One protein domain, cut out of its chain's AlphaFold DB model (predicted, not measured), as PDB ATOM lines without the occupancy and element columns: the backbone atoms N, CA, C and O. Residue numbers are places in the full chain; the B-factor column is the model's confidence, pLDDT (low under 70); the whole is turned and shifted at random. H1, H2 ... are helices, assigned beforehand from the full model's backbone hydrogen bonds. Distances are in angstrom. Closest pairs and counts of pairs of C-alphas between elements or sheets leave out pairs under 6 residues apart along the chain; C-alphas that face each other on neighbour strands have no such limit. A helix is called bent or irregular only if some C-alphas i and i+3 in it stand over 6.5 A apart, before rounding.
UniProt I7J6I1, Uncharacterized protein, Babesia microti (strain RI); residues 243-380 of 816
ATOM      1  N   MET A 243      17.586 -20.415 -52.460       80.94
ATOM      2  CA  MET A 243      17.333 -21.177 -53.682       80.94
ATOM      3  C   MET A 243      16.012 -20.716 -54.303       80.94
ATOM      4  O   MET A 243      14.950 -21.200 -53.903       80.94
ATOM      5  N   PRO A 244      16.039 -19.759 -55.250       71.12
ATOM      6  CA  PRO A 244      14.821 -19.285 -55.887       71.12
ATOM      7  C   PRO A 244      14.205 -20.379 -56.765       71.12
ATOM      8  O   PRO A 244      14.901 -21.226 -57.319       71.12
ATOM      9  N   GLU A 245      12.882 -20.333 -56.928       65.56
ATOM     10  CA  GLU A 245      12.124 -21.331 -57.701       65.56
ATOM     11  C   GLU A 245      12.526 -21.402 -59.184       65.56
ATOM     12  O   GLU A 245      12.231 -22.386 -59.854       65.56
ATOM     13  N   SER A 246      13.219 -20.380 -59.696       70.62
ATOM     14  CA  SER A 246      13.758 -20.345 -61.057       70.62
ATOM     15  C   SER A 246      14.959 -21.268 -61.275       70.62
ATOM     16  O   SER A 246      15.341 -21.491 -62.424       70.62
ATOM     17  N   TYR A 247      15.580 -21.777 -60.208       73.31
ATOM     18  CA  TYR A 247      16.714 -22.684 -60.333       73.31
ATOM     19  C   TYR A 247      16.245 -24.020 -60.892       73.31
ATOM     20  O   TYR A 247      15.291 -24.608 -60.376       73.31
ATOM     21  N   SER A 248      16.968 -24.533 -61.893       79.31
ATOM     22  CA  SER A 248      16.768 -25.917 -62.306       79.31
ATOM     23  C   SER A 248      17.062 -26.837 -61.124       79.31
ATOM     24  O   SER A 248      17.881 -26.522 -60.254       79.31
ATOM     25  N   ASP A 249      16.419 -27.998 -61.073       76.31
ATOM     26  CA  ASP A 249      16.614 -28.899 -59.939       76.31
ATOM     27  C   ASP A 249      18.077 -29.358 -59.767       76.31
ATOM     28  O   ASP A 249      18.514 -29.687 -58.659       76.31
ATOM     29  N   PHE A 250      18.852 -29.343 -60.856       77.25
ATOM     30  CA  PHE A 250      20.282 -29.634 -60.842       77.25
ATOM     31  C   PHE A 250      21.113 -28.473 -60.266       77.25
ATOM     32  O   PHE A 250      22.075 -28.703 -59.528       77.25
ATOM     33  N   ASP A 251      20.714 -27.226 -60.523       81.75
ATOM     34  CA  ASP A 251      21.324 -26.048 -59.891       81.75
ATOM     35  C   ASP A 251      21.038 -26.028 -58.384       81.75
ATOM     36  O   ASP A 251      21.918 -25.709 -57.581       81.75
ATOM     37  N   GLN A 252      19.833 -26.448 -57.982       83.62
ATOM     38  CA  GLN A 252      19.480 -26.631 -56.572       83.62
ATOM     39  C   GLN A 252      20.359 -27.706 -55.908       83.62
ATOM     40  O   GLN A 252      20.886 -27.474 -54.820       83.62
ATOM     41  N   LEU A 253      20.580 -28.855 -56.564       86.31
ATOM     42  CA  LEU A 253      21.496 -29.895 -56.071       86.31
ATOM     43  C   LEU A 253      22.923 -29.350 -55.898       86.31
ATOM     44  O   LEU A 253      23.542 -29.553 -54.853       86.31
ATOM     45  N   SER A 254      23.424 -28.609 -56.887       85.06
ATOM     46  CA  SER A 254      24.761 -28.004 -56.848       85.06
ATOM     47  C   SER A 254      24.907 -27.003 -55.695       85.06
ATOM     48  O   SER A 254      25.905 -27.021 -54.972       85.06
ATOM     49  N   ARG A 255      23.885 -26.167 -55.456       87.94
ATOM     50  CA  ARG A 255      23.845 -25.237 -54.318       87.94
ATOM     51  C   ARG A 255      23.803 -25.976 -52.980       87.94
ATOM     52  O   ARG A 255      24.523 -25.588 -52.065       87.94
ATOM     53  N   ILE A 256      23.026 -27.052 -52.865       89.25
ATOM     54  CA  ILE A 256      22.966 -27.884 -51.652       89.25
ATOM     55  C   ILE A 256      24.334 -28.496 -51.331       89.25
ATOM     56  O   ILE A 256      24.773 -28.441 -50.182       89.25
ATOM     57  N   ILE A 257      25.033 -29.027 -52.337       86.75
ATOM     58  CA  ILE A 257      26.390 -29.567 -52.167       86.75
ATOM     59  C   ILE A 257      27.359 -28.455 -51.748       86.75
ATOM     60  O   ILE A 257      28.183 -28.663 -50.858       86.75
ATOM     61  N   ALA A 258      27.244 -27.253 -52.323       86.62
ATOM     62  CA  ALA A 258      28.049 -26.105 -51.910       86.62
ATOM     63  C   ALA A 258      27.805 -25.722 -50.437       86.62
ATOM     64  O   ALA A 258      28.770 -25.553 -49.695       86.62
ATOM     65  N   ILE A 259      26.545 -25.676 -49.989       88.00
ATOM     66  CA  ILE A 259      26.175 -25.397 -48.589       88.00
ATOM     67  C   ILE A 259      26.733 -26.476 -47.649       88.00
ATOM     68  O   ILE A 259      27.300 -26.166 -46.598       88.00
ATOM     69  N   ALA A 260      26.622 -27.753 -48.028       86.62
ATOM     70  CA  ALA A 260      27.214 -28.856 -47.274       86.62
ATOM     71  C   ALA A 260      28.740 -28.718 -47.182       86.62
ATOM     72  O   ALA A 260      29.314 -28.838 -46.099       86.62
ATOM     73  N   ASN A 261      29.394 -28.384 -48.292       84.19
ATOM     74  CA  ASN A 261      30.829 -28.138 -48.329       84.19
ATOM     75  C   ASN A 261      31.231 -26.956 -47.448       84.19
ATOM     76  O   ASN A 261      32.215 -27.064 -46.734       84.19
ATOM     77  N   GLU A 262      30.503 -25.842 -47.446       83.94
ATOM     78  CA  GLU A 262      30.815 -24.696 -46.580       83.94
ATOM     79  C   GLU A 262      30.738 -25.051 -45.093       83.94
ATOM     80  O   GLU A 262      31.624 -24.673 -44.321       83.94
ATOM     81  N   LYS A 263      29.714 -25.815 -44.701       80.94
ATOM     82  CA  LYS A 263      29.544 -26.270 -43.320       80.94
ATOM     83  C   LYS A 263      30.688 -27.185 -42.879       80.94
ATOM     84  O   LYS A 263      31.274 -26.951 -41.830       80.94
ATOM     85  N   TYR A 264      31.031 -28.183 -43.693       76.12
ATOM     86  CA  TYR A 264      32.028 -29.200 -43.339       76.12
ATOM     87  C   TYR A 264      33.471 -28.835 -43.739       76.12
ATOM     88  O   TYR A 264      34.398 -29.501 -43.300       76.12
ATOM     89  N   LYS A 265      33.705 -27.757 -44.502       69.44
ATOM     90  CA  LYS A 265      35.050 -27.182 -44.728       69.44
ATOM     91  C   LYS A 265      35.566 -26.389 -43.525       69.44
ATOM     92  O   LYS A 265      36.776 -26.222 -43.396       69.44
ATOM     93  N   ARG A 266      34.675 -25.863 -42.674       54.09
ATOM     94  CA  ARG A 266      35.058 -25.130 -41.451       54.09
ATOM     95  C   ARG A 266      35.517 -26.059 -40.325       54.09
ATOM     96  O   ARG A 266      36.336 -25.640 -39.512       54.09
ATOM     97  N   ASP A 267      35.063 -27.307 -40.331       51.41
ATOM     98  CA  ASP A 267      35.496 -28.347 -39.405       51.41
ATOM     99  C   ASP A 267      36.585 -29.185 -40.089       51.41
ATOM    100  O   ASP A 267      36.302 -29.997 -40.959       51.41
ATOM    101  N   SER A 268      37.853 -28.998 -39.724       46.06
ATOM    102  CA  SER A 268      39.025 -29.710 -40.269       46.06
ATOM    103  C   SER A 268      39.086 -31.214 -39.913       46.06
ATOM    104  O   SER A 268      40.157 -31.782 -39.689       46.06
ATOM    105  N   LEU A 269      37.936 -31.887 -39.854       44.53
ATOM    106  CA  LEU A 269      37.746 -33.275 -39.456       44.53
ATOM    107  C   LEU A 269      37.042 -34.044 -40.579       44.53
ATOM    108  O   LEU A 269      35.944 -33.695 -40.991       44.53
ATOM    109  N   LYS A 270      37.725 -35.096 -41.048       51.28
ATOM    110  CA  LYS A 270      37.294 -36.157 -41.977       51.28
ATOM    111  C   LYS A 270      35.808 -36.131 -42.351       51.28
ATOM    112  O   LYS A 270      34.950 -36.392 -41.509       51.28
ATOM    113  N   ILE A 271      35.549 -35.950 -43.646       57.47
ATOM    114  CA  ILE A 271      34.250 -36.208 -44.265       57.47
ATOM    115  C   ILE A 271      33.829 -37.630 -43.875       57.47
ATOM    116  O   ILE A 271      34.512 -38.604 -44.182       57.47
ATOM    117  N   ASN A 272      32.764 -37.726 -43.084       67.88
ATOM    118  CA  ASN A 272      32.220 -38.964 -42.539       67.88
ATOM    119  C   ASN A 272      30.806 -39.188 -43.100       67.88
ATOM    120  O   ASN A 272      30.275 -38.338 -43.815       67.88
ATOM    121  N   ASP A 273      30.173 -40.312 -42.753       71.44
ATOM    122  CA  ASP A 273      28.790 -40.622 -43.151       71.44
ATOM    123  C   ASP A 273      27.829 -39.430 -42.974       71.44
ATOM    124  O   ASP A 273      26.942 -39.214 -43.795       71.44
ATOM    125  N   GLU A 274      28.012 -38.630 -41.919       78.50
ATOM    126  CA  GLU A 274      27.135 -37.511 -41.571       78.50
ATOM    127  C   GLU A 274      27.070 -36.429 -42.659       78.50
ATOM    128  O   GLU A 274      26.005 -35.855 -42.870       78.50
ATOM    129  N   TYR A 275      28.160 -36.188 -43.395       84.75
ATOM    130  CA  TYR A 275      28.172 -35.258 -44.530       84.75
ATOM    131  C   TYR A 275      27.163 -35.678 -45.611       84.75
ATOM    132  O   TYR A 275      26.343 -34.879 -46.068       84.75
ATOM    133  N   PHE A 276      27.164 -36.962 -45.973       85.31
ATOM    134  CA  PHE A 276      26.270 -37.501 -46.995       85.31
ATOM    135  C   PHE A 276      24.809 -37.482 -46.539       85.31
ATOM    136  O   PHE A 276      23.920 -37.145 -47.325       85.31
ATOM    137  N   PHE A 277      24.548 -37.795 -45.265       85.81
ATOM    138  CA  PHE A 277      23.205 -37.695 -44.686       85.81
ATOM    139  C   PHE A 277      22.747 -36.243 -44.503       85.81
ATOM    140  O   PHE A 277      21.548 -35.986 -44.590       85.81
ATOM    141  N   TYR A 278      23.663 -35.285 -44.331       87.69
ATOM    142  CA  TYR A 278      23.336 -33.860 -44.344       87.69
ATOM    143  C   TYR A 278      22.863 -33.396 -45.729       87.69
ATOM    144  O   TYR A 278      21.860 -32.689 -45.818       87.69
ATOM    145  N   ILE A 279      23.508 -33.857 -46.809       89.88
ATOM    146  CA  ILE A 279      23.042 -33.608 -48.186       89.88
ATOM    147  C   ILE A 279      21.641 -34.196 -48.397       89.88
ATOM    148  O   ILE A 279      20.756 -33.493 -48.884       89.88
ATOM    149  N   LEU A 280      21.402 -35.447 -47.980       90.19
ATOM    150  CA  LEU A 280      20.069 -36.062 -48.073       90.19
ATOM    151  C   LEU A 280      19.017 -35.293 -47.278       90.19
ATOM    152  O   LEU A 280      17.899 -35.111 -47.751       90.19
ATOM    153  N   TYR A 281      19.377 -34.827 -46.083       90.19
ATOM    154  CA  TYR A 281      18.519 -33.984 -45.265       90.19
ATOM    155  C   TYR A 281      18.163 -32.677 -45.982       90.19
ATOM    156  O   TYR A 281      16.987 -32.336 -46.024       90.19
ATOM    157  N   LEU A 282      19.121 -31.975 -46.597       90.38
ATOM    158  CA  LEU A 282      18.850 -30.735 -47.333       90.38
ATOM    159  C   LEU A 282      18.000 -30.974 -48.592       90.38
ATOM    160  O   LEU A 282      17.090 -30.193 -48.875       90.38
ATOM    161  N   LEU A 283      18.243 -32.069 -49.318       91.00
ATOM    162  CA  LEU A 283      17.433 -32.460 -50.479       91.00
ATOM    163  C   LEU A 283      15.997 -32.809 -50.080       91.00
ATOM    164  O   LEU A 283      15.052 -32.382 -50.740       91.00
ATOM    165  N   LEU A 284      15.818 -33.526 -48.968       89.12
ATOM    166  CA  LEU A 284      14.498 -33.821 -48.420       89.12
ATOM    167  C   LEU A 284      13.800 -32.548 -47.921       89.12
ATOM    168  O   LEU A 284      12.639 -32.325 -48.238       89.12
ATOM    169  N   LYS A 285      14.521 -31.684 -47.196       87.12
ATOM    170  CA  LYS A 285      14.028 -30.406 -46.648       87.12
ATOM    171  C   LYS A 285      13.500 -29.457 -47.725       87.12
ATOM    172  O   LYS A 285      12.634 -28.630 -47.449       87.12
ATOM    173  N   THR A 286      14.034 -29.574 -48.935       87.19
ATOM    174  CA  THR A 286      13.684 -28.751 -50.098       87.19
ATOM    175  C   THR A 286      12.764 -29.476 -51.077       87.19
ATOM    176  O   THR A 286      12.371 -28.884 -52.079       87.19
ATOM    177  N   GLY A 287      12.407 -30.740 -50.824       86.38
ATOM    178  CA  GLY A 287      11.579 -31.539 -51.727       86.38
ATOM    179  C   GLY A 287      12.217 -31.788 -53.103       86.38
ATOM    180  O   GLY A 287      11.496 -31.924 -54.090       86.38
ATOM    181  N   ASN A 288      13.552 -31.801 -53.212       87.19
ATOM    182  CA  ASN A 288      14.260 -31.954 -54.488       87.19
ATOM    183  C   ASN A 288      14.353 -33.439 -54.901       87.19
ATOM    184  O   ASN A 288      15.316 -34.148 -54.594       87.19
ATOM    185  N   ILE A 289      13.312 -33.919 -55.591       87.06
ATOM    186  CA  ILE A 289      13.184 -35.316 -56.043       87.06
ATOM    187  C   ILE A 289      14.244 -35.676 -57.080       87.06
ATOM    188  O   ILE A 289      14.881 -36.717 -56.982       87.06
ATOM    189  N   THR A 290      14.415 -34.830 -58.081       86.19
ATOM    190  CA  THR A 290      15.313 -35.030 -59.226       86.19
ATOM    191  C   THR A 290      16.775 -35.072 -58.791       86.19
ATOM    192  O   THR A 290      17.533 -35.895 -59.298       86.19
ATOM    193  N   GLY A 291      17.164 -34.279 -57.791       86.50
ATOM    194  CA  GLY A 291      18.464 -34.379 -57.135       86.50
ATOM    195  C   GLY A 291      18.667 -35.734 -56.450       86.50
ATOM    196  O   GLY A 291      19.707 -36.363 -56.631       86.50
ATOM    197  N   LEU A 292      17.661 -36.244 -55.730       87.75
ATOM    198  CA  LEU A 292      17.721 -37.580 -55.120       87.75
ATOM    199  C   LEU A 292      17.748 -38.709 -56.169       87.75
ATOM    200  O   LEU A 292      18.493 -39.672 -56.004       87.75
ATOM    201  N   GLU A 293      16.976 -38.594 -57.253       88.56
ATOM    202  CA  GLU A 293      16.987 -39.540 -58.380       88.56
ATOM    203  C   GLU A 293      18.329 -39.515 -59.132       88.56
ATOM    204  O   GLU A 293      18.823 -40.554 -59.573       88.56
ATOM    205  N   TYR A 294      18.968 -38.348 -59.242       86.75
ATOM    206  CA  TYR A 294      20.313 -38.238 -59.798       86.75
ATOM    207  C   TYR A 294      21.334 -38.952 -58.907       86.75
ATOM    208  O   TYR A 294      22.102 -39.782 -59.404       86.75
ATOM    209  N   LEU A 295      21.306 -38.689 -57.594       86.56
ATOM    210  CA  LEU A 295      22.221 -39.293 -56.622       86.56
ATOM    211  C   LEU A 295      22.049 -40.813 -56.482       86.56
ATOM    212  O   LEU A 295      23.023 -41.508 -56.187       86.56
ATOM    213  N   SER A 296      20.847 -41.345 -56.726       84.94
ATOM    214  CA  SER A 296      20.600 -42.792 -56.726       84.94
ATOM    215  C   SER A 296      21.058 -43.506 -58.000       84.94
ATOM    216  O   SER A 296      21.210 -44.729 -57.986       84.94
ATOM    217  N   SER A 297      21.268 -42.767 -59.091       84.06
ATOM    218  CA  SER A 297      21.661 -43.318 -60.385       84.06
ATOM    219  C   SER A 297      23.169 -43.565 -60.481       84.06
ATOM    220  O   SER A 297      23.964 -42.893 -59.829       84.06
ATOM    221  N   ASN A 298      23.587 -44.440 -61.401       71.38
ATOM    222  CA  ASN A 298      25.009 -44.677 -61.697       71.38
ATOM    223  C   ASN A 298      25.743 -43.417 -62.207       71.38
ATOM    224  O   ASN A 298      26.967 -43.402 -62.282       71.38
ATOM    225  N   LYS A 299      25.014 -42.350 -62.570       72.88
ATOM    226  CA  LYS A 299      25.596 -41.067 -62.995       72.88
ATOM    227  C   LYS A 299      26.163 -40.260 -61.822       72.88
ATOM    228  O   LYS A 299      26.926 -39.330 -62.052       72.88
ATOM    229  N   SER A 300      25.822 -40.598 -60.577       78.50
ATOM    230  CA  SER A 300      26.368 -39.911 -59.404       78.50
ATOM    231  C   SER A 300      27.831 -40.268 -59.129       78.50
ATOM    232  O   SER A 300      28.538 -39.476 -58.516       78.50
ATOM    233  N   GLU A 301      28.331 -41.399 -59.642       74.56
ATOM    234  CA  GLU A 301      29.731 -41.810 -59.465       74.56
ATOM    235  C   GLU A 301      30.731 -40.802 -60.042       74.56
ATOM    236  O   GLU A 301      31.805 -40.623 -59.473       74.56
ATOM    237  N   SER A 302      30.404 -40.131 -61.153       72.81
ATOM    238  CA  SER A 302      31.275 -39.087 -61.708       72.81
ATOM    239  C   SER A 302      31.285 -37.841 -60.829       72.81
ATOM    240  O   SER A 302      32.351 -37.304 -60.565       72.81
ATOM    241  N   LEU A 303      30.121 -37.447 -60.298       78.44
ATOM    242  CA  LEU A 303      30.002 -36.319 -59.374       78.44
ATOM    243  C   LEU A 303      30.867 -36.547 -58.129       78.44
ATOM    244  O   LEU A 303      31.631 -35.675 -57.740       78.44
ATOM    245  N   TRP A 304      30.772 -37.724 -57.509       80.75
ATOM    246  CA  TRP A 304      31.528 -38.018 -56.292       80.75
ATOM    247  C   TRP A 304      33.036 -38.131 -56.537       80.75
ATOM    248  O   TRP A 304      33.817 -37.686 -55.697       80.75
ATOM    249  N   LYS A 305      33.446 -38.623 -57.714       75.56
ATOM    250  CA  LYS A 305      34.853 -38.612 -58.147       75.56
ATOM    251  C   LYS A 305      35.406 -37.198 -58.296       75.56
ATOM    252  O   LYS A 305      36.522 -36.963 -57.847       75.56
ATOM    253  N   ASP A 306      34.630 -36.264 -58.850       73.00
ATOM    254  CA  ASP A 306      35.039 -34.856 -58.987       73.00
ATOM    255  C   ASP A 306      35.273 -34.175 -57.624       73.00
ATOM    256  O   ASP A 306      36.040 -33.218 -57.527       73.00
ATOM    257  N   TYR A 307      34.638 -34.683 -56.560       68.50
ATOM    258  CA  TYR A 307      34.820 -34.215 -55.183       68.50
ATOM    259  C   TYR A 307      35.770 -35.083 -54.339       68.50
ATOM    260  O   TYR A 307      35.959 -34.766 -53.167       68.50
ATOM    261  N   GLU A 308      36.365 -36.142 -54.901       71.00
ATOM    262  CA  GLU A 308      37.199 -37.123 -54.180       71.00
ATOM    263  C   GLU A 308      36.484 -37.754 -52.965       71.00
ATOM    264  O   GLU A 308      37.055 -37.932 -51.887       71.00
ATOM    265  N   LEU A 309      35.199 -38.076 -53.133       75.56
ATOM    266  CA  LEU A 309      34.315 -38.571 -52.082       75.56
ATOM    267  C   LEU A 309      33.778 -39.970 -52.382       75.56
ATOM    268  O   LEU A 309      33.346 -40.240 -53.497       75.56
ATOM    269  N   ASP A 310      33.702 -40.821 -51.356       75.25
ATOM    270  CA  ASP A 310      33.068 -42.140 -51.445       75.25
ATOM    271  C   ASP A 310      31.769 -42.173 -50.619       75.25
ATOM    272  O   ASP A 310      31.821 -42.035 -49.391       75.25
ATOM    273  N   PRO A 311      30.587 -42.343 -51.245       76.94
ATOM    274  CA  PRO A 311      29.320 -42.397 -50.522       76.94
ATOM    275  C   PRO A 311      29.192 -43.678 -49.677       76.94
ATOM    276  O   PRO A 311      29.692 -44.738 -50.064       76.94
ATOM    277  N   PRO A 312      28.476 -43.629 -48.536       75.62
ATOM    278  CA  PRO A 312      28.345 -44.775 -47.645       75.62
ATOM    279  C   PRO A 312      27.572 -45.935 -48.299       75.62
ATOM    280  O   PRO A 312      26.765 -45.732 -49.215       75.62
ATOM    281  N   PRO A 313      27.736 -47.176 -47.801       70.75
ATOM    282  CA  PRO A 313      26.968 -48.317 -48.287       70.75
ATOM    283  C   PRO A 313      25.459 -48.042 -48.229       70.75
ATOM    284  O   PRO A 313      24.956 -47.487 -47.253       70.75
ATOM    285  N   LEU A 314      24.726 -48.470 -49.263       74.88
ATOM    286  CA  LEU A 314      23.270 -48.291 -49.407       74.88
ATOM    287  C   LEU A 314      22.799 -46.838 -49.620       74.88
ATOM    288  O   LEU A 314      21.590 -46.608 -49.655       74.88
ATOM    289  N   TYR A 315      23.699 -45.868 -49.822       80.94
ATOM    290  CA  TYR A 315      23.336 -44.463 -50.044       80.94
ATOM    291  C   TYR A 315      22.323 -44.264 -51.186       80.94
ATOM    292  O   TYR A 315      21.330 -43.555 -51.023       80.94
ATOM    293  N   SER A 316      22.492 -44.972 -52.307       81.25
ATOM    294  CA  SER A 316      21.542 -44.950 -53.430       81.25
ATOM    295  C   SER A 316      20.156 -45.497 -53.056       81.25
ATOM    296  O   SER A 316      19.138 -44.951 -53.492       81.25
ATOM    297  N   LYS A 317      20.084 -46.519 -52.185       78.69
ATOM    298  CA  LYS A 317      18.813 -47.028 -51.643       78.69
ATOM    299  C   LYS A 317      18.147 -45.989 -50.738       78.69
ATOM    300  O   LYS A 317      16.932 -45.814 -50.831       78.69
ATOM    301  N   PHE A 318      18.909 -45.275 -49.903       80.50
ATOM    302  CA  PHE A 318      18.374 -44.170 -49.095       80.50
ATOM    303  C   PHE A 318      17.801 -43.058 -49.975       80.50
ATOM    304  O   PHE A 318      16.679 -42.623 -49.726       80.50
ATOM    305  N   CYS A 319      18.504 -42.669 -51.041       86.31
ATOM    306  CA  CYS A 319      18.018 -41.686 -52.010       86.31
ATOM    307  C   CYS A 319      16.659 -42.096 -52.600       86.31
ATOM    308  O   CYS A 319      15.698 -41.337 -52.513       86.31
ATOM    309  N   MET A 320      16.536 -43.328 -53.113       83.69
ATOM    310  CA  MET A 320      15.266 -43.825 -53.669       83.69
ATOM    311  C   MET A 320      14.153 -43.945 -52.626       83.69
ATOM    312  O   MET A 320      12.986 -43.699 -52.921       83.69
ATOM    313  N   SER A 321      14.506 -44.287 -51.389       81.44
ATOM    314  CA  SER A 321      13.538 -44.344 -50.292       81.44
ATOM    315  C   SER A 321      12.980 -42.958 -49.987       81.44
ATOM    316  O   SER A 321      11.773 -42.812 -49.821       81.44
ATOM    317  N   LEU A 322      13.836 -41.931 -49.980       85.94
ATOM    318  CA  LEU A 322      13.431 -40.538 -49.806       85.94
ATOM    319  C   LEU A 322      12.625 -40.010 -50.997       85.94
ATOM    320  O   LEU A 322      11.646 -39.303 -50.780       85.94
ATOM    321  N   VAL A 323      12.945 -40.416 -52.229       85.75
ATOM    322  CA  VAL A 323      12.093 -40.147 -53.403       85.75
ATOM    323  C   VAL A 323      10.684 -40.693 -53.175       85.75
ATOM    324  O   VAL A 323       9.705 -39.989 -53.412       85.75
ATOM    325  N   ASN A 324      10.569 -41.920 -52.664       82.12
ATOM    326  CA  ASN A 324       9.274 -42.518 -52.348       82.12
ATOM    327  C   ASN A 324       8.567 -41.798 -51.191       82.12
ATOM    328  O   ASN A 324       7.348 -41.649 -51.247       82.12
ATOM    329  N   VAL A 325       9.303 -41.308 -50.182       82.62
ATOM    330  CA  VAL A 325       8.743 -40.443 -49.129       82.62
ATOM    331  C   VAL A 325       8.153 -39.179 -49.738       82.62
ATOM    332  O   VAL A 325       6.980 -38.913 -49.504       82.62
ATOM    333  N   ILE A 326       8.914 -38.443 -50.552       82.12
ATOM    334  CA  ILE A 326       8.450 -37.182 -51.148       82.12
ATOM    335  C   ILE A 326       7.275 -37.435 -52.103       82.12
ATOM    336  O   ILE A 326       6.272 -36.728 -52.067       82.12
ATOM    337  N   LYS A 327       7.325 -38.483 -52.935       81.88
ATOM    338  CA  LYS A 327       6.201 -38.844 -53.818       81.88
ATOM    339  C   LYS A 327       4.946 -39.192 -53.014       81.88
ATOM    340  O   LYS A 327       3.851 -38.747 -53.367       81.88
ATOM    341  N   TYR A 328       5.092 -39.941 -51.923       75.94
ATOM    342  CA  TYR A 328       3.980 -40.252 -51.030       75.94
ATOM    343  C   TYR A 328       3.433 -39.005 -50.330       75.94
ATOM    344  O   TYR A 328       2.219 -38.828 -50.271       75.94
ATOM    345  N   THR A 329       4.290 -38.100 -49.853       74.56
ATOM    346  CA  THR A 329       3.829 -36.849 -49.245       74.56
ATOM    347  C   THR A 329       3.208 -35.903 -50.267       74.56
ATOM    348  O   THR A 329       2.330 -35.139 -49.890       74.56
ATOM    349  N   ILE A 330       3.578 -35.962 -51.551       73.69
ATOM    350  CA  ILE A 330       2.959 -35.189 -52.642       73.69
ATOM    351  C   ILE A 330       1.540 -35.679 -52.943       73.69
ATOM    352  O   ILE A 330       0.627 -34.859 -53.018       73.69
ATOM    353  N   ASP A 331       1.342 -36.981 -53.142       70.75
ATOM    354  CA  ASP A 331       0.027 -37.545 -53.461       70.75
ATOM    355  C   ASP A 331      -0.169 -38.883 -52.732       70.75
ATOM    356  O   ASP A 331       0.079 -39.954 -53.298       70.75
ATOM    357  N   PRO A 332      -0.605 -38.838 -51.462       66.25
ATOM    358  CA  PRO A 332      -0.690 -40.031 -50.628       66.25
ATOM    359  C   PRO A 332      -1.746 -41.018 -51.129       66.25
ATOM    360  O   PRO A 332      -1.630 -42.215 -50.885       66.25
ATOM    361  N   VAL A 333      -2.752 -40.545 -51.876       65.25
ATOM    362  CA  VAL A 333      -3.813 -41.391 -52.439       65.25
ATOM    363  C   VAL A 333      -3.298 -42.181 -53.640       65.25
ATOM    364  O   VAL A 333      -3.551 -43.381 -53.734       65.25
ATOM    365  N   LYS A 334      -2.549 -41.541 -54.548       64.75
ATOM    366  CA  LYS A 334      -1.991 -42.232 -55.724       64.75
ATOM    367  C   LYS A 334      -0.783 -43.100 -55.390       64.75
ATOM    368  O   LYS A 334      -0.592 -44.138 -56.015       64.75
ATOM    369  N   ASN A 335       0.004 -42.697 -54.396       63.16
ATOM    370  CA  ASN A 335       1.284 -43.328 -54.081       63.16
ATOM    371  C   ASN A 335       1.224 -44.221 -52.828       63.16
ATOM    372  O   ASN A 335       2.256 -44.632 -52.313       63.16
ATOM    373  N   ALA A 336       0.033 -44.589 -52.340       58.56
ATOM    374  CA  ALA A 336      -0.110 -45.508 -51.204       58.56
ATOM    375  C   ALA A 336       0.567 -46.876 -51.443       58.56
ATOM    376  O   ALA A 336       1.064 -47.495 -50.505       58.56
ATOM    377  N   ALA A 337       0.641 -47.334 -52.699       51.69
ATOM    378  CA  ALA A 337       1.303 -48.586 -53.067       51.69
ATOM    379  C   ALA A 337       2.833 -48.547 -52.878       51.69
ATOM    380  O   ALA A 337       3.421 -49.574 -52.546       51.69
ATOM    381  N   SER A 338       3.483 -47.376 -52.982       54.34
ATOM    382  CA  SER A 338       4.937 -47.244 -52.771       54.34
ATOM    383  C   SER A 338       5.349 -47.359 -51.296       54.34
ATOM    384  O   SER A 338       6.535 -47.382 -50.978       54.34
ATOM    385  N   ILE A 339       4.378 -47.446 -50.376       54.12
ATOM    386  CA  ILE A 339       4.599 -47.777 -48.963       54.12
ATOM    387  C   ILE A 339       4.832 -49.282 -48.772       54.12
ATOM    388  O   ILE A 339       5.530 -49.676 -47.838       54.12
ATOM    389  N   HIS A 340       4.310 -50.143 -49.652       46.44
ATOM    390  CA  HIS A 340       4.472 -51.591 -49.498       46.44
ATOM    391  C   HIS A 340       5.932 -52.059 -49.669       46.44
ATOM    392  O   HIS A 340       6.334 -53.027 -49.022       46.44
ATOM    393  N   ASP A 341       6.761 -51.302 -50.397       49.47
ATOM    394  CA  ASP A 341       8.203 -51.555 -50.557       49.47
ATOM    395  C   ASP A 341       9.026 -51.317 -49.266       49.47
ATOM    396  O   ASP A 341      10.208 -51.664 -49.198       49.47
ATOM    397  N   ARG A 342       8.411 -50.789 -48.190       53.94
ATOM    398  CA  ARG A 342       9.057 -50.552 -46.876       53.94
ATOM    399  C   ARG A 342       9.566 -51.829 -46.193       53.94
ATOM    400  O   ARG A 342      10.454 -51.752 -45.338       53.94
ATOM    401  N   GLN A 343       9.038 -52.999 -46.556       49.00
ATOM    402  CA  GLN A 343       9.461 -54.281 -45.977       49.00
ATOM    403  C   GLN A 343      10.893 -54.685 -46.375       49.00
ATOM    404  O   GLN A 343      11.539 -55.437 -45.649       49.00
ATOM    405  N   LEU A 344      11.433 -54.145 -47.474       46.03
ATOM    406  CA  LEU A 344      12.786 -54.472 -47.942       46.03
ATOM    407  C   LEU A 344      13.892 -53.755 -47.146       46.03
ATOM    408  O   LEU A 344      14.933 -54.347 -46.879       46.03
ATOM    409  N   LEU A 345      13.668 -52.519 -46.683       49.56
ATOM    410  CA  LEU A 345      14.645 -51.784 -45.852       49.56
ATOM    411  C   LEU A 345      14.682 -52.275 -44.402       49.56
ATOM    412  O   LEU A 345      15.716 -52.192 -43.743       49.56
ATOM    413  N   THR A 346      13.567 -52.817 -43.905       49.25
ATOM    414  CA  THR A 346      13.485 -53.405 -42.558       49.25
ATOM    415  C   THR A 346      14.261 -54.719 -42.430       49.25
ATOM    416  O   THR A 346      14.525 -55.135 -41.302       49.25
ATOM    417  N   LEU A 347      14.636 -55.347 -43.550       43.94
ATOM    418  CA  LEU A 347      15.458 -56.561 -43.594       43.94
ATOM    419  C   LEU A 347      16.970 -56.264 -43.600       43.94
ATOM    420  O   LEU A 347      17.715 -57.005 -42.967       43.94
ATOM    421  N   ASP A 348      17.417 -55.170 -44.231       44.00
ATOM    422  CA  ASP A 348      18.846 -54.791 -44.290       44.00
ATOM    423  C   ASP A 348      19.305 -53.963 -43.067       44.00
ATOM    424  O   ASP A 348      20.476 -53.988 -42.684       44.00
ATOM    425  N   ILE A 349      18.395 -53.226 -42.419       53.06
ATOM    426  CA  ILE A 349      18.699 -52.432 -41.221       53.06
ATOM    427  C   ILE A 349      18.444 -53.311 -39.995       53.06
ATOM    428  O   ILE A 349      17.302 -53.467 -39.562       53.06
ATOM    429  N   ASN A 350      19.503 -53.899 -39.428       48.19
ATOM    430  CA  ASN A 350      19.432 -54.716 -38.212       48.19
ATOM    431  C   ASN A 350      18.632 -53.999 -37.103       48.19
ATOM    432  O   ASN A 350      19.144 -53.137 -36.389       48.19
ATOM    433  N   ARG A 351      17.365 -54.398 -36.917       46.09
ATOM    434  CA  ARG A 351      16.452 -53.889 -35.872       46.09
ATOM    435  C   ARG A 351      17.065 -53.940 -34.463       46.09
ATOM    436  O   ARG A 351      16.643 -53.199 -33.583       46.09
ATOM    437  N   SER A 352      18.053 -54.808 -34.249       41.59
ATOM    438  CA  SER A 352      18.742 -55.043 -32.981       41.59
ATOM    439  C   SER A 352      19.899 -54.087 -32.670       41.59
ATOM    440  O   SER A 352      20.233 -53.968 -31.493       41.59
ATOM    441  N   SER A 353      20.516 -53.417 -33.653       47.78
ATOM    442  CA  SER A 353      21.680 -52.540 -33.417       47.78
ATOM    443  C   SER A 353      21.295 -51.097 -33.081       47.78
ATOM    444  O   SER A 353      22.029 -50.432 -32.360       47.78
ATOM    445  N   ILE A 354      20.126 -50.628 -33.529       48.50
ATOM    446  CA  ILE A 354      19.629 -49.270 -33.244       48.50
ATOM    447  C   ILE A 354      18.850 -49.232 -31.919       48.50
ATOM    448  O   ILE A 354      19.024 -48.318 -31.124       48.50
ATOM    449  N   SER A 355      18.039 -50.254 -31.614       42.44
ATOM    450  CA  SER A 355      17.190 -50.251 -30.409       42.44
ATOM    451  C   SER A 355      17.919 -50.624 -29.108       42.44
ATOM    452  O   SER A 355      17.298 -50.606 -28.042       42.44
ATOM    453  N   ARG A 356      19.176 -51.080 -29.188       40.88
ATOM    454  CA  ARG A 356      19.966 -51.578 -28.046       40.88
ATOM    455  C   ARG A 356      21.254 -50.803 -27.797       40.88
ATOM    456  O   ARG A 356      21.956 -51.165 -26.860       40.88
ATOM    457  N   ASN A 357      21.580 -49.790 -28.603       43.38
ATOM    458  CA  ASN A 357      22.826 -49.062 -28.403       43.38
ATOM    459  C   ASN A 357      22.670 -48.108 -27.203       43.38
ATOM    460  O   ASN A 357      21.833 -47.207 -27.272       43.38
ATOM    461  N   PRO A 358      23.413 -48.296 -26.095       41.72
ATOM    462  CA  PRO A 358      23.308 -47.436 -24.914       41.72
ATOM    463  C   PRO A 358      23.827 -46.012 -25.176       41.72
ATOM    464  O   PRO A 358      23.457 -45.094 -24.453       41.72
ATOM    465  N   ASP A 359      24.616 -45.826 -26.241       46.03
ATOM    466  CA  ASP A 359      25.265 -44.565 -26.614       46.03
ATOM    467  C   ASP A 359      24.501 -43.804 -27.716       46.03
ATOM    468  O   ASP A 359      25.082 -43.335 -28.697       46.03
ATOM    469  N   MET A 360      23.180 -43.654 -27.572       51.84
ATOM    470  CA  MET A 360      22.376 -42.787 -28.461       51.84
ATOM    471  C   MET A 360      22.840 -41.316 -28.437       51.84
ATOM    472  O   MET A 360      22.508 -40.551 -29.340       51.84
ATOM    473  N   ASP A 361      23.644 -40.921 -27.445       49.16
ATOM    474  CA  ASP A 361      24.238 -39.585 -27.352       49.16
ATOM    475  C   ASP A 361      25.372 -39.326 -28.365       49.16
ATOM    476  O   ASP A 361      25.630 -38.161 -28.661       49.16
ATOM    477  N   ASN A 362      25.979 -40.369 -28.952       52.09
ATOM    478  CA  ASN A 362      27.070 -40.263 -29.939       52.09
ATOM    479  C   ASN A 362      26.669 -40.682 -31.369       52.09
ATOM    480  O   ASN A 362      27.528 -40.799 -32.246       52.09
ATOM    481  N   TYR A 363      25.384 -40.942 -31.631       62.62
ATOM    482  CA  TYR A 363      24.936 -41.327 -32.971       62.62
ATOM    483  C   TYR A 363      24.892 -40.103 -33.912       62.62
ATOM    484  O   TYR A 363      24.429 -39.042 -33.487       62.62
ATOM    485  N   PRO A 364      25.324 -40.219 -35.188       72.06
ATOM    486  CA  PRO A 364      25.293 -39.093 -36.125       72.06
ATOM    487  C   PRO A 364      23.866 -38.536 -36.317       72.06
ATOM    488  O   PRO A 364      22.915 -39.286 -36.564       72.06
ATOM    489  N   PHE A 365      23.706 -37.221 -36.154       77.06
ATOM    490  CA  PHE A 365      22.425 -36.521 -36.021       77.06
ATOM    491  C   PHE A 365      21.551 -36.618 -37.280       77.06
ATOM    492  O   PHE A 365      20.395 -37.039 -37.195       77.06
ATOM    493  N   TYR A 366      22.079 -36.254 -38.452       81.00
ATOM    494  CA  TYR A 366      21.347 -36.264 -39.723       81.00
ATOM    495  C   TYR A 366      21.050 -37.683 -40.181       81.00
ATOM    496  O   TYR A 366      19.969 -37.953 -40.706       81.00
ATOM    497  N   LYS A 367      21.967 -38.612 -39.907       78.81
ATOM    498  CA  LYS A 367      21.731 -40.037 -40.127       78.81
ATOM    499  C   LYS A 367      20.527 -40.527 -39.315       78.81
ATOM    500  O   LYS A 367      19.601 -41.094 -39.891       78.81
ATOM    501  N   LEU A 368      20.482 -40.251 -38.006       76.69
ATOM    502  CA  LEU A 368      19.346 -40.608 -37.140       76.69
ATOM    503  C   LEU A 368      18.033 -39.957 -37.599       76.69
ATOM    504  O   LEU A 368      16.986 -40.603 -37.603       76.69
ATOM    505  N   LEU A 369      18.094 -38.688 -38.006       80.81
ATOM    506  CA  LEU A 369      16.947 -37.926 -38.497       80.81
ATOM    507  C   LEU A 369      16.318 -38.599 -39.725       80.81
ATOM    508  O   LEU A 369      15.117 -38.870 -39.729       80.81
ATOM    509  N   ILE A 370      17.125 -38.926 -40.739       83.06
ATOM    510  CA  ILE A 370      16.654 -39.603 -41.955       83.06
ATOM    511  C   ILE A 370      16.097 -40.994 -41.633       83.06
ATOM    512  O   ILE A 370      15.035 -41.358 -42.142       83.06
ATOM    513  N   TYR A 371      16.747 -41.752 -40.745       78.25
ATOM    514  CA  TYR A 371      16.236 -43.057 -40.317       78.25
ATOM    515  C   TYR A 371      14.858 -42.968 -39.663       78.25
ATOM    516  O   TYR A 371      13.980 -43.763 -39.990       78.25
ATOM    517  N   ASN A 372      14.650 -41.994 -38.777       78.69
ATOM    518  CA  ASN A 372      13.370 -41.813 -38.101       78.69
ATOM    519  C   ASN A 372      12.243 -41.448 -39.080       78.69
ATOM    520  O   ASN A 372      11.127 -41.928 -38.911       78.69
ATOM    521  N   ILE A 373      12.520 -40.648 -40.119       81.44
ATOM    522  CA  ILE A 373      11.527 -40.334 -41.166       81.44
ATOM    523  C   ILE A 373      11.163 -41.579 -41.977       81.44
ATOM    524  O   ILE A 373       9.993 -41.794 -42.295       81.44
ATOM    525  N   LEU A 374      12.155 -42.403 -42.316       78.69
ATOM    526  CA  LEU A 374      11.936 -43.628 -43.084       78.69
ATOM    527  C   LEU A 374      11.215 -44.709 -42.265       78.69
ATOM    528  O   LEU A 374      10.438 -45.484 -42.827       78.69
ATOM    529  N   LEU A 375      11.459 -44.763 -40.952       74.44
ATOM    530  CA  LEU A 375      10.950 -45.784 -40.029       74.44
ATOM    531  C   LEU A 375      10.353 -45.155 -38.751       74.44
ATOM    532  O   LEU A 375      10.854 -45.392 -37.647       74.44
ATOM    533  N   PRO A 376       9.248 -44.395 -38.860       72.62
ATOM    534  CA  PRO A 376       8.674 -43.654 -37.734       72.62
ATOM    535  C   PRO A 376       8.147 -44.556 -36.610       72.62
ATOM    536  O   PRO A 376       8.080 -44.125 -35.467       72.62
ATOM    537  N   GLU A 377       7.824 -45.823 -36.894       65.06
ATOM    538  CA  GLU A 377       7.385 -46.806 -35.886       65.06
ATOM    539  C   GLU A 377       8.482 -47.179 -34.876       65.06
ATOM    540  O   GLU A 377       8.191 -47.674 -33.786       65.06
ATOM    541  N   ILE A 378       9.750 -46.970 -35.243       62.69
ATOM    542  CA  ILE A 378      10.919 -47.289 -34.413       62.69
ATOM    543  C   ILE A 378      11.374 -46.052 -33.625       62.69
ATOM    544  O   ILE A 378      11.975 -46.186 -32.556       62.69
ATOM    545  N   ALA A 379      11.050 -44.855 -34.116       60.06
ATOM    546  CA  ALA A 379      11.367 -43.601 -33.457       60.06
ATOM    547  C   ALA A 379      10.571 -43.473 -32.146       60.06
ATOM    548  O   ALA A 379       9.343 -43.387 -32.145       60.06
ATOM    549  N   ARG A 380      11.260 -43.448 -30.999       56.03
ATOM    550  CA  ARG A 380      10.627 -43.118 -29.714       56.03
ATOM    551  C   ARG A 380      10.574 -41.603 -29.551       56.03
ATOM    552  O   ARG A 380      11.550 -40.917 -29.831       56.03
TER     553      ARG A 380
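AT A GLANCE: This is residues 243 to 380 of the 816 residues of an uncharacterized protein of Babesia microti (strain RI) (UniProt I7J6I1). Helix H2 lies in the middle of an irregular cluster of helices, with H1 and H9 packed on its two opposite sides, each crossing it steeply, and with H3 and H5, side by side, packed on its residues 280 to 284. H4 sits at the rim near H3, and the short helices H6, H7 and H8 follow one another on the side away from H1, where H6 and H7 fold back along H5. The printed part has 138 residues, 86 of them in nine named helices, H1 to H9 in chain order, with no named strand: the class is all helix. The whole is compact, with a radius of gyration of the C-alphas of 15.6 A and a rounded outline of 40 by 36 by 26 A.

HOW THE PARTS SIT: Begin with the longest helix, H1, residues 249 to 265. It touches H2, residues 273 to 285, at Ala 260 and Ile 279, the closest C-alphas, 6.4 A apart; the two form a hairpin at a steep tilt of 41 degrees, opposite ways. On H2, look next at Phe 277: its C-alpha is 5.3 A from that of Lys 367 in H9, residues 365 to 374, the closest pair of a touch at a steep tilt of 52 degrees. H2 also forms a hairpin with H3, residues 289 to 296, closest at the C-alphas of Leu 283 and Leu 292, 6.9 A. H3 touches H5, residues 315 to 330, at a shallow tilt of 18 degrees, opposite ways, with the C-alphas of Ser 296 and Ser 316 closest at 4.1 A. H2 and H5 only just touch, with 3 pairs of C-alphas within 8 A, the closest Leu 284 and Leu 322, 6.9 A. H4, residues 300 to 306, is close to H3 but not clearly touching, Tyr 294 to Ser 300, C-alphas 6.3 A. H6, residues 336 to 339, touches H5, closest at the C-alphas of Asn 324 and Ser 338, 6.4 A; H7, residues 342 to 348, is near H5, and H8, residues 351 to 354, touches no helix. Every O i to N i+4 pair is within hydrogen-bond range in H1, H2, H3, H4, H5 and H9; H7 has 0 of 3, but 2 of 4 O i to N i+3 pairs, and H6 and H8 are too short for an i+4 pair.

IN THESE COORDINATES: Find C-alpha 249 at (16.614, -28.899, -59.939); from there H1 runs 24.0 A to C-alpha 265. H5 spans 22.5 A, H2 18.3 A and H9 14.5 A, ending at C-alpha 374, (11.936, -43.628, -43.084).

THE WHOLE: The two C-alphas farthest apart, those of Ser 246 and Pro 358, are 46.2 A apart. The printed part has no cut and no long link; residues 265 to 270, of which 265 belongs to H1, stand free. Mean pLDDT of the printed part is 71.7, with 46 residues under 70, among them 332 to 363.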